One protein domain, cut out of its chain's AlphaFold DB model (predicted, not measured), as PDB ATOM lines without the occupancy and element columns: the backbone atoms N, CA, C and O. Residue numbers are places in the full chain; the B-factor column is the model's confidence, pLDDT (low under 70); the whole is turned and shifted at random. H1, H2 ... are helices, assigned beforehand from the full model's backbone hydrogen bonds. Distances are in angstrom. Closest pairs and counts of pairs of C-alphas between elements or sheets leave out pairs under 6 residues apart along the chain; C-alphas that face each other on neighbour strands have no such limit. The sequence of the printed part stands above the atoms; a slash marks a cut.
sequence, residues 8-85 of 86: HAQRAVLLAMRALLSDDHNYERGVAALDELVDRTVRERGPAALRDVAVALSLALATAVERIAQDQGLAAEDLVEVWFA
ATOM      1  N   HIS A   8      11.371-140.097  34.414       55.22
ATOM      2  CA  HIS A   8      10.056-140.439  34.956       55.22
ATOM      3  C   HIS A   8       9.132-139.223  35.091       55.22
ATOM      4  O   HIS A   8       7.938-139.335  34.801       55.22
ATOM      5  N   ALA A   9       9.667-138.068  35.490       48.72
ATOM      6  CA  ALA A   9       8.915-136.822  35.568       48.72
ATOM      7  C   ALA A   9       8.547-136.320  34.166       48.72
ATOM      8  O   ALA A   9       7.383-135.993  33.918       48.72
ATOM      9  N   GLN A  10       9.491-136.377  33.221       53.00
ATOM     10  CA  GLN A  10       9.240-136.024  31.824       53.00
ATOM     11  C   GLN A  10       8.144-136.910  31.217       53.00
ATOM     12  O   GLN A  10       7.203-136.408  30.600       53.00
ATOM     13  N   ARG A  11       8.186-138.225  31.477       64.75
ATOM     14  CA  ARG A  11       7.166-139.176  31.011       64.75
ATOM     15  C   ARG A  11       5.793-138.972  31.659       64.75
ATOM     16  O   ARG A  11       4.775-139.189  31.000       64.75
ATOM     17  N   ALA A  12       5.741-138.549  32.919       59.53
ATOM     18  CA  ALA A  12       4.488-138.253  33.614       59.53
ATOM     19  C   ALA A  12       3.803-136.990  33.063       59.53
ATOM     20  O   ALA A  12       2.594-137.012  32.818       59.53
ATOM     21  N   VAL A  13       4.569-135.926  32.799       60.03
ATOM     22  CA  VAL A  13       4.073-134.700  32.147       60.03
ATOM     23  C   VAL A  13       3.546-135.014  30.744       60.03
ATOM     24  O   VAL A  13       2.435-134.613  30.395       60.03
ATOM     25  N   LEU A  14       4.282-135.832  29.988       56.75
ATOM     26  CA  LEU A  14       3.898-136.358  28.674       56.75
ATOM     27  C   LEU A  14       2.511-137.019  28.676       56.75
ATOM     28  O   LEU A  14       1.662-136.712  27.840       56.75
ATOM     29  N   LEU A  15       2.259-137.916  29.632       61.81
ATOM     30  CA  LEU A  15       0.982-138.628  29.742       61.81
ATOM     31  C   LEU A  15      -0.164-137.702  30.172       61.81
ATOM     32  O   LEU A  15      -1.272-137.827  29.649       61.81
ATOM     33  N   ALA A  16       0.098-136.759  31.079       54.59
ATOM     34  CA  ALA A  16      -0.892-135.785  31.532       54.59
ATOM     35  C   ALA A  16      -1.308-134.819  30.410       54.59
ATOM     36  O   ALA A  16      -2.498-134.552  30.235       54.59
ATOM     37  N   MET A  17      -0.351-134.347  29.605       57.59
ATOM     38  CA  MET A  17      -0.634-133.498  28.446       57.59
ATOM     39  C   MET A  17      -1.419-134.249  27.373       57.59
ATOM     40  O   MET A  17      -2.396-133.719  26.848       57.59
ATOM     41  N   ARG A  18      -1.056-135.506  27.090       54.50
ATOM     42  CA  ARG A  18      -1.776-136.339  26.120       54.50
ATOM     43  C   ARG A  18      -3.226-136.586  26.547       54.50
ATOM     44  O   ARG A  18      -4.113-136.499  25.709       54.50
ATOM     45  N   ALA A  19      -3.475-136.814  27.838       54.25
ATOM     46  CA  ALA A  19      -4.823-136.988  28.383       54.25
ATOM     47  C   ALA A  19      -5.668-135.700  28.352       54.25
ATOM     48  O   ALA A  19      -6.862-135.762  28.080       54.25
ATOM     49  N   LEU A  20      -5.061-134.530  28.590       52.03
ATOM     50  CA  LEU A  20      -5.745-133.232  28.493       52.03
ATOM     51  C   LEU A  20      -6.173-132.908  27.050       52.03
ATOM     52  O   LEU A  20      -7.200-132.269  26.830       52.03
ATOM     53  N   LEU A  21      -5.372-133.344  26.076       55.44
ATOM     54  CA  LEU A  21      -5.589-133.089  24.650       55.44
ATOM     55  C   LEU A  21      -6.465-134.148  23.977       55.44
ATOM     56  O   LEU A  21      -7.105-133.835  22.979       55.44
ATOM     57  N   SER A  22      -6.512-135.373  24.514       49.09
ATOM     58  CA  SER A  22      -7.379-136.447  24.012       49.09
ATOM     59  C   SER A  22      -8.781-136.451  24.625       49.09
ATOM     60  O   SER A  22      -9.517-137.414  24.419       49.09
ATOM     61  N   ASP A  23      -9.166-135.437  25.404       58.44
ATOM     62  CA  ASP A  23     -10.577-135.265  25.745       58.44
ATOM     63  C   ASP A  23     -11.301-134.793  24.475       58.44
ATOM     64  O   ASP A  23     -11.256-133.612  24.125       58.44
ATOM     65  N   ASP A  24     -11.903-135.741  23.746       55.69
ATOM     66  CA  ASP A  24     -12.523-135.575  22.421       55.69
ATOM     67  C   ASP A  24     -13.459-134.347  22.326       55.69
ATOM     68  O   ASP A  24     -13.600-133.736  21.264       55.69
ATOM     69  N   HIS A  25     -14.029-133.906  23.454       55.81
ATOM     70  CA  HIS A  25     -14.850-132.694  23.553       55.81
ATOM     71  C   HIS A  25     -14.105-131.389  23.223       55.81
ATOM     72  O   HIS A  25     -14.724-130.428  22.755       55.81
ATOM     73  N   ASN A  26     -12.795-131.319  23.459       66.12
ATOM     74  CA  ASN A  26     -11.992-130.133  23.162       66.12
ATOM     75  C   ASN A  26     -11.521-130.103  21.704       66.12
ATOM     76  O   ASN A  26     -11.364-129.015  21.145       66.12
ATOM     77  N   TYR A  27     -11.353-131.269  21.075       63.94
ATOM     78  CA  TYR A  27     -10.946-131.367  19.676       63.94
ATOM     79  C   TYR A  27     -12.037-130.840  18.736       63.94
ATOM     80  O   TYR A  27     -11.799-129.886  17.994       63.94
ATOM     81  N   GLU A  28     -13.259-131.377  18.819       72.81
ATOM     82  CA  GLU A  28     -14.374-130.964  17.949       72.81
ATOM     83  C   GLU A  28     -14.719-129.479  18.118       72.81
ATOM     84  O   GLU A  28     -14.945-128.754  17.146       72.81
ATOM     85  N   ARG A  29     -14.696-128.992  19.363       76.00
ATOM     86  CA  ARG A  29     -14.937-127.581  19.674       76.00
ATOM     87  C   ARG A  29     -13.832-126.672  19.131       76.00
ATOM     88  O   ARG A  29     -14.124-125.561  18.690       76.00
ATOM     89  N   GLY A  30     -12.583-127.135  19.161       72.19
ATOM     90  CA  GLY A  30     -11.444-126.438  18.572       72.19
ATOM     91  C   GLY A  30     -11.557-126.329  17.051       72.19
ATOM     92  O   GLY A  30     -11.367-125.242  16.508       72.19
ATOM     93  N   VAL A  31     -11.942-127.421  16.380       75.25
ATOM     94  CA  VAL A  31     -12.179-127.443  14.927       75.25
ATOM     95  C   VAL A  31     -13.297-126.472  14.545       75.25
ATOM     96  O   VAL A  31     -13.091-125.621  13.684       75.25
ATOM     97  N   ALA A  32     -14.435-126.506  15.246       76.25
ATOM     98  CA  ALA A  32     -15.549-125.598  14.972       76.25
ATOM     99  C   ALA A  32     -15.163-124.111  15.125       76.25
ATOM    100  O   ALA A  32     -15.559-123.273  14.314       76.25
ATOM    101  N   ALA A  33     -14.364-123.774  16.141       75.81
ATOM    102  CA  ALA A  33     -13.884-122.408  16.349       75.81
ATOM    103  C   ALA A  33     -12.882-121.959  15.266       75.81
ATOM    104  O   ALA A  33     -12.876-120.787  14.874       75.81
ATOM    105  N   LEU A  34     -12.035-122.874  14.783       79.62
ATOM    106  CA  LEU A  34     -11.108-122.603  13.687       79.62
ATOM    107  C   LEU A  34     -11.859-122.366  12.372       79.62
ATOM    108  O   LEU A  34     -11.559-121.392  11.678       79.62
ATOM    109  N   ASP A  35     -12.859-123.195  12.072       77.62
ATOM    110  CA  ASP A  35     -13.708-123.034  10.891       77.62
ATOM    111  C   ASP A  35     -14.408-121.672  10.906       77.62
ATOM    112  O   ASP A  35     -14.326-120.930   9.930       77.62
ATOM    113  N   GLU A  36     -14.999-121.270  12.038       80.12
ATOM    114  CA  GLU A  36     -15.630-119.952  12.184       80.12
ATOM    115  C   GLU A  36     -14.636-118.794  11.957       80.12
ATOM    116  O   GLU A  36     -14.964-117.791  11.308       80.12
ATOM    117  N   LEU A  37     -13.404-118.920  12.464       77.56
ATOM    118  CA  LEU A  37     -12.346-117.930  12.275       77.56
ATOM    119  C   LEU A  37     -11.940-117.798  10.800       77.56
ATOM    120  O   LEU A  37     -11.792-116.670  10.315       77.56
ATOM    121  N   VAL A  38     -11.758-118.920  10.101       79.81
ATOM    122  CA  VAL A  38     -11.435-118.962   8.665       79.81
ATOM    123  C   VAL A  38     -12.548-118.291   7.869       79.81
ATOM    124  O   VAL A  38     -12.291-117.352   7.114       79.81
ATOM    125  N   ASP A  39     -13.788-118.697   8.114       83.31
ATOM    126  CA  ASP A  39     -14.975-118.183   7.446       83.31
ATOM    127  C   ASP A  39     -15.125-116.667   7.610       83.31
ATOM    128  O   ASP A  39     -15.338-115.926   6.645       83.31
ATOM    129  N   ARG A  40     -14.969-116.175   8.843       83.62
ATOM    130  CA  ARG A  40     -15.002-114.741   9.143       83.62
ATOM    131  C   ARG A  40     -13.870-113.993   8.440       83.62
ATOM    132  O   ARG A  40     -14.117-112.949   7.841       83.62
ATOM    133  N   THR A  41     -12.653-114.532   8.463       80.12
ATOM    134  CA  THR A  41     -11.484-113.907   7.826       80.12
ATOM    135  C   THR A  41     -11.683-113.773   6.320       80.12
ATOM    136  O   THR A  41     -11.431-112.706   5.762       80.12
ATOM    137  N   VAL A  42     -12.192-114.819   5.663       86.12
ATOM    138  CA  VAL A  42     -12.498-114.777   4.229       86.12
ATOM    139  C   VAL A  42     -13.580-113.742   3.934       86.12
ATOM    140  O   VAL A  42     -13.410-112.946   3.011       86.12
ATOM    141  N   ARG A  43     -14.666-113.713   4.718       89.19
ATOM    142  CA  ARG A  43     -15.766-112.755   4.525       89.19
ATOM    143  C   ARG A  43     -15.328-111.300   4.692       89.19
ATOM    144  O   ARG A  43     -15.759-110.450   3.922       89.19
ATOM    145  N   GLU A  44     -14.500-111.010   5.690       88.31
ATOM    146  CA  GLU A  44     -14.150-109.634   6.060       88.31
ATOM    147  C   GLU A  44     -12.914-109.100   5.330       88.31
ATOM    148  O   GLU A  44     -12.826-107.905   5.050       88.31
ATOM    149  N   ARG A  45     -11.934-109.967   5.054       84.94
ATOM    150  CA  ARG A  45     -10.595-109.573   4.581       84.94
ATOM    151  C   ARG A  45     -10.158-110.288   3.302       84.94
ATOM    152  O   ARG A  45      -9.105-109.969   2.753       84.94
ATOM    153  N   GLY A  46     -10.972-111.218   2.808       86.88
ATOM    154  CA  GLY A  46     -10.699-112.002   1.612       86.88
ATOM    155  C   GLY A  46      -9.731-113.173   1.846       86.88
ATOM    156  O   GLY A  46      -9.035-113.231   2.861       86.88
ATOM    157  N   PRO A  47      -9.639-114.113   0.886       85.94
ATOM    158  CA  PRO A  47      -8.851-115.342   1.039       85.94
ATOM    159  C   PRO A  47      -7.355-115.116   1.286       85.94
ATOM    160  O   PRO A  47      -6.713-115.916   1.960       85.94
ATOM    161  N   ALA A  48      -6.789-114.020   0.774       87.75
ATOM    162  CA  ALA A  48      -5.372-113.707   0.952       87.75
ATOM    163  C   ALA A  48      -4.993-113.468   2.427       87.75
ATOM    164  O   ALA A  48      -3.873-113.784   2.826       87.75
ATOM    165  N   ALA A  49      -5.931-112.982   3.248       84.12
ATOM    166  CA  ALA A  49      -5.705-112.710   4.666       84.12
ATOM    167  C   ALA A  49      -5.562-113.984   5.520       84.12
ATOM    168  O   ALA A  49      -5.062-113.914   6.642       84.12
ATOM    169  N   LEU A  50      -5.953-115.155   4.998       83.88
ATOM    170  CA  LEU A  50      -5.785-116.432   5.702       83.88
ATOM    171  C   LEU A  50      -4.316-116.777   5.936       83.88
ATOM    172  O   LEU A  50      -3.991-117.379   6.956       83.88
ATOM    173  N   ARG A  51      -3.418-116.364   5.033       85.44
ATOM    174  CA  ARG A  51      -1.975-116.563   5.205       85.44
ATOM    175  C   ARG A  51      -1.468-115.854   6.460       85.44
ATOM    176  O   ARG A  51      -0.741-116.453   7.245       85.44
ATOM    177  N   ASP A  52      -1.862-114.600   6.647       80.69
ATOM    178  CA  ASP A  52      -1.417-113.793   7.784       80.69
ATOM    179  C   ASP A  52      -1.987-114.340   9.097       80.69
ATOM    180  O   ASP A  52      -1.280-114.411  10.101       80.69
ATOM    181  N   VAL A  53      -3.243-114.803   9.076       81.88
ATOM    182  CA  VAL A  53      -3.868-115.481  10.220       81.88
ATOM    183  C   VAL A  53      -3.153-116.790  10.551       81.88
ATOM    184  O   VAL A  53      -2.872-117.035  11.720       81.88
ATOM    185  N   ALA A  54      -2.799-117.602   9.552       80.56
ATOM    186  CA  ALA A  54      -2.058-118.841   9.771       80.56
ATOM    187  C   ALA A  54      -0.690-118.576  10.422       80.56
ATOM    188  O   ALA A  54      -0.351-119.216  11.412       80.56
ATOM    189  N   VAL A  55       0.060-117.579   9.935       81.88
ATOM    190  CA  VAL A  55       1.345-117.177  10.537       81.88
ATOM    191  C   VAL A  55       1.160-116.701  11.979       81.88
ATOM    192  O   VAL A  55       1.917-117.103  12.863       81.88
ATOM    193  N   ALA A  56       0.144-115.873  12.241       79.81
ATOM    194  CA  ALA A  56      -0.149-115.386  13.586       79.81
ATOM    195  C   ALA A  56      -0.520-116.526  14.551       79.81
ATOM    196  O   ALA A  56      -0.071-116.523  15.696       79.81
ATOM    197  N   LEU A  57      -1.287-117.518  14.088       79.50
ATOM    198  CA  LEU A  57      -1.631-118.708  14.868       79.50
ATOM    199  C   LEU A  57      -0.397-119.568  15.167       79.50
ATOM    200  O   LEU A  57      -0.222-119.979  16.310       79.50
ATOM    201  N   SER A  58       0.486-119.789  14.189       79.38
ATOM    202  CA  SER A  58       1.747-120.513  14.405       79.38
ATOM    203  C   SER A  58       2.644-119.825  15.435       79.38
ATOM    204  O   SER A  58       3.197-120.492  16.305       79.38
ATOM    205  N   LEU A  59       2.758-118.494  15.381       80.94
ATOM    206  CA  LEU A  59       3.511-117.712  16.369       80.94
ATOM    207  C   LEU A  59       2.887-117.803  17.762       80.94
ATOM    208  O   LEU A  59       3.593-118.000  18.745       80.94
ATOM    209  N   ALA A  60       1.561-117.677  17.857       76.75
ATOM    210  CA  ALA A  60       0.857-117.800  19.128       76.75
ATOM    211  C   ALA A  60       1.038-119.194  19.744       76.75
ATOM    212  O   ALA A  60       1.239-119.305  20.954       76.75
ATOM    213  N   LEU A  61       1.011-120.240  18.912       80.88
ATOM    214  CA  LEU A  61       1.283-121.606  19.335       80.88
ATOM    215  C   LEU A  61       2.721-121.753  19.842       80.88
ATOM    216  O   LEU A  61       2.902-122.228  20.957       80.88
ATOM    217  N   ALA A  62       3.721-121.286  19.087       80.31
ATOM    218  CA  ALA A  62       5.126-121.324  19.503       80.31
ATOM    219  C   ALA A  62       5.345-120.632  20.860       80.31
ATOM    220  O   ALA A  62       5.906-121.228  21.775       80.31
ATOM    221  N   THR A  63       4.798-119.428  21.047       78.25
ATOM    222  CA  THR A  63       4.865-118.704  22.327       78.25
ATOM    223  C   THR A  63       4.191-119.470  23.465       78.25
ATOM    224  O   THR A  63       4.680-119.477  24.596       78.25
ATOM    225  N   ALA A  64       3.048-120.110  23.204       79.56
ATOM    226  CA  ALA A  64       2.375-120.925  24.209       79.56
ATOM    227  C   ALA A  64       3.236-122.132  24.612       79.56
ATOM    228  O   ALA A  64       3.322-122.436  25.803       79.56
ATOM    229  N   VAL A  65       3.902-122.767  23.641       79.69
ATOM    230  CA  VAL A  65       4.841-123.870  23.875       79.69
ATOM    231  C   VAL A  65       6.011-123.418  24.735       79.69
ATOM    232  O   VAL A  65       6.285-124.039  25.757       79.69
ATOM    233  N   GLU A  66       6.656-122.313  24.368       80.25
ATOM    234  CA  GLU A  66       7.780-121.751  25.118       80.25
ATOM    235  C   GLU A  66       7.398-121.442  26.565       80.25
ATOM    236  O   GLU A  66       8.136-121.791  27.483       80.25
ATOM    237  N   ARG A  67       6.221-120.845  26.787       80.75
ATOM    238  CA  ARG A  67       5.745-120.540  28.140       80.75
ATOM    239  C   ARG A  67       5.522-121.806  28.964       80.75
ATOM    240  O   ARG A  67       5.941-121.860  30.113       80.75
ATOM    241  N   ILE A  68       4.884-122.824  28.387       77.69
ATOM    242  CA  ILE A  68       4.661-124.104  29.076       77.69
ATOM    243  C   ILE A  68       5.999-124.774  29.396       77.69
ATOM    244  O   ILE A  68       6.179-125.262  30.507       77.69
ATOM    245  N   ALA A  69       6.949-124.748  28.463       74.88
ATOM    246  CA  ALA A  69       8.285-125.282  28.682       74.88
ATOM    247  C   ALA A  69       8.986-124.572  29.844       74.88
ATOM    248  O   ALA A  69       9.461-125.228  30.768       74.88
ATOM    249  N   GLN A  70       8.958-123.237  29.860       79.25
ATOM    250  CA  GLN A  70       9.507-122.427  30.947       79.25
ATOM    251  C   GLN A  70       8.863-122.746  32.299       79.25
ATOM    252  O   GLN A  70       9.583-122.960  33.274       79.25
ATOM    253  N   ASP A  71       7.532-122.828  32.356       80.62
ATOM    254  CA  ASP A  71       6.789-123.135  33.583       80.62
ATOM    255  C   ASP A  71       7.131-124.533  34.136       80.62
ATOM    256  O   ASP A  71       7.047-124.759  35.344       80.62
ATOM    257  N   GLN A  72       7.528-125.466  33.267       74.75
ATOM    258  CA  GLN A  72       7.911-126.837  33.625       74.75
ATOM    259  C   GLN A  72       9.431-127.039  33.763       74.75
ATOM    260  O   GLN A  72       9.870-128.139  34.089       74.75
ATOM    261  N   GLY A  73      10.246-126.005  33.525       81.38
ATOM    262  CA  GLY A  73      11.708-126.120  33.523       81.38
ATOM    263  C   GLY A  73      12.272-126.971  32.375       81.38
ATOM    264  O   GLY A  73      13.363-127.519  32.510       81.38
ATOM    265  N   LEU A  74      11.533-127.093  31.271       77.12
ATOM    266  CA  LEU A  74      11.877-127.876  30.082       77.12
ATOM    267  C   LEU A  74      12.356-126.975  28.935       77.12
ATOM    268  O   LEU A  74      12.069-125.774  28.910       77.12
ATOM    269  N   ALA A  75      13.045-127.558  27.949       78.62
ATOM    270  CA  ALA A  75      13.275-126.876  26.682       78.62
ATOM    271  C   ALA A  75      12.008-126.942  25.812       78.62
ATOM    272  O   ALA A  75      11.292-127.943  25.791       78.62
ATOM    273  N   ALA A  76      11.723-125.866  25.073       73.12
ATOM    274  CA  ALA A  76      10.568-125.822  24.174       73.12
ATOM    275  C   ALA A  76      10.661-126.879  23.059       73.12
ATOM    276  O   ALA A  76       9.640-127.423  22.652       73.12
ATOM    277  N   GLU A  77      11.878-127.199  22.613       74.75
ATOM    278  CA  GLU A  77      12.160-128.229  21.605       74.75
ATOM    279  C   GLU A  77      11.686-129.617  22.065       74.75
ATOM    280  O   GLU A  77      10.991-130.295  21.309       74.75
ATOM    281  N   ASP A  78      11.926-129.976  23.331       70.06
ATOM    282  CA  ASP A  78      11.476-131.250  23.915       70.06
ATOM    283  C   ASP A  78       9.941-131.362  23.927       70.06
ATOM    284  O   ASP A  78       9.366-132.435  23.750       70.06
ATOM    285  N   LEU A  79       9.251-130.235  24.124       67.25
ATOM    286  CA  LEU A  79       7.790-130.155  24.107       67.25
ATOM    287  C   LEU A  79       7.218-130.228  22.688       67.25
ATOM    288  O   LEU A  79       6.173-130.845  22.484       67.25
ATOM    289  N   VAL A  80       7.895-129.626  21.709       72.69
ATOM    290  CA  VAL A  80       7.534-129.709  20.285       72.69
ATOM    291  C   VAL A  80       7.676-131.146  19.784       72.69
ATOM    292  O   VAL A  80       6.747-131.642  19.149       72.69
ATOM    293  N   GLU A  81       8.772-131.842  20.101       66.88
ATOM    294  CA  GLU A  81       8.938-133.250  19.713       66.88
ATOM    295  C   GLU A  81       7.783-134.115  20.219       66.88
ATOM    296  O   GLU A  81       7.269-134.950  19.486       66.88
ATOM    297  N   VAL A  82       7.303-133.872  21.438       65.69
ATOM    298  CA  VAL A  82       6.152-134.586  21.999       65.69
ATOM    299  C   VAL A  82       4.834-134.199  21.331       65.69
ATOM    300  O   VAL A  82       3.992-135.063  21.086       65.69
ATOM    301  N   TRP A  83       4.621-132.909  21.073       66.06
ATOM    302  CA  TRP A  83       3.352-132.419  20.538       66.06
ATOM    303  C   TRP A  83       3.129-132.753  19.068       66.06
ATOM    304  O   TRP A  83       1.977-132.860  18.647       66.06
ATOM    305  N   PHE A  84       4.210-132.904  18.307       68.12
ATOM    306  CA  PHE A  84       4.169-133.163  16.871       68.12
ATOM    307  C   PHE A  84       4.731-134.539  16.482       68.12
ATOM    308  O   PHE A  84       4.827-134.823  15.289       68.12
ATOM    309  N   ALA A  85       5.088-135.397  17.447       62.09
ATOM    310  CA  ALA A  85       5.389-136.800  17.172       62.09
ATOM    311  C   ALA A  85       4.116-137.551  16.749       62.09
ATOM    312  O   ALA A  85       3.096-137.496  17.440       62.09
TER     313      ALA A  85
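What this domain is: This is residues 8 to 85 of the 86 residues of an uncharacterized protein of Pseudonocardia broussonetiae (UniProt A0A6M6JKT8). Three helices frame an open, roughly triangular outline with an empty middle: the long helix H3 makes one side, H2 slants away from its beginning to make the second, and H1 turns back from H2 along the third. The short helix H4 folds back onto the last part of H3 and comes near H1, at the side of the frame away from the corner of H2 and H3. The printed part has 78 residues with four named helices, in the order H1, H2, H3, H4, and no named strand; the class is all helix. The whole is loose, with a radius of gyration of the C-alphas of 15.5 A, and elongated, spanning 48 by 25 by 20 A.

How they stand to each other: H3, residues 49 to 72, is the longest helix. H2, residues 24 to 45, touches it with residues 38 to 42 alone, and H3 takes part with residues 49 to 50 alone. The closest C-alphas of the two, those of Thr 41 and Leu 50, are 6.6 A apart. H2 and H3 form a helical hairpin and run opposite ways at a steep tilt of 38 degrees, only just steep. H4, residues 76 to 84, touches residues 65 to 70 of H3 alone, and the closest C-alphas, those of Glu 66 and Ala 76, are 5.0 A apart. H3 and H4 run opposite ways at a steep tilt of 61 degrees. H1, residues 8 to 21, is close to H4 but not clearly touching, the closest C-alphas being those of Leu 14 and Val 82, 7.3 A apart. H1 is also close to H2 but not clearly touching: the closest C-alphas, those of Leu 21 and Tyr 27, are 7.5 A apart, and the tilt is a steep 62 degrees, the same way. H1 and H3 are apart, and so are H2 and H4. Every backbone O i to N i+4 pair is within hydrogen-bond range in H1, H3 and H4, and 17 of 18 are in H2.

Where its parts are: H3 runs 35.0 A from C-alpha 49 at (-5.705, -112.710, 4.666) to C-alpha 72 at (7.911, -126.837, 33.625). H2 measures 31.6 A from first to last C-alpha, H1 20.1 A and H4 12.2 A. H1 begins with C-alpha 8 at (10.056, -140.439, 34.956), and H4 ends with C-alpha 84 at (4.169, -133.163, 16.871).

The domain as a whole: The two C-alphas farthest apart, those of His 8 and Glu 44, are 48.7 A apart. Residues 22 to 36, of which 24 to 36 belong to H2, stand free, and so do residues 55 to 61 of H3. The printed part has no cut, and the three links between the helices are tight. The mean pLDDT of the printed part is 72.8, and residues 8 to 27, residue 79 and residues 81 to 85 are under 70.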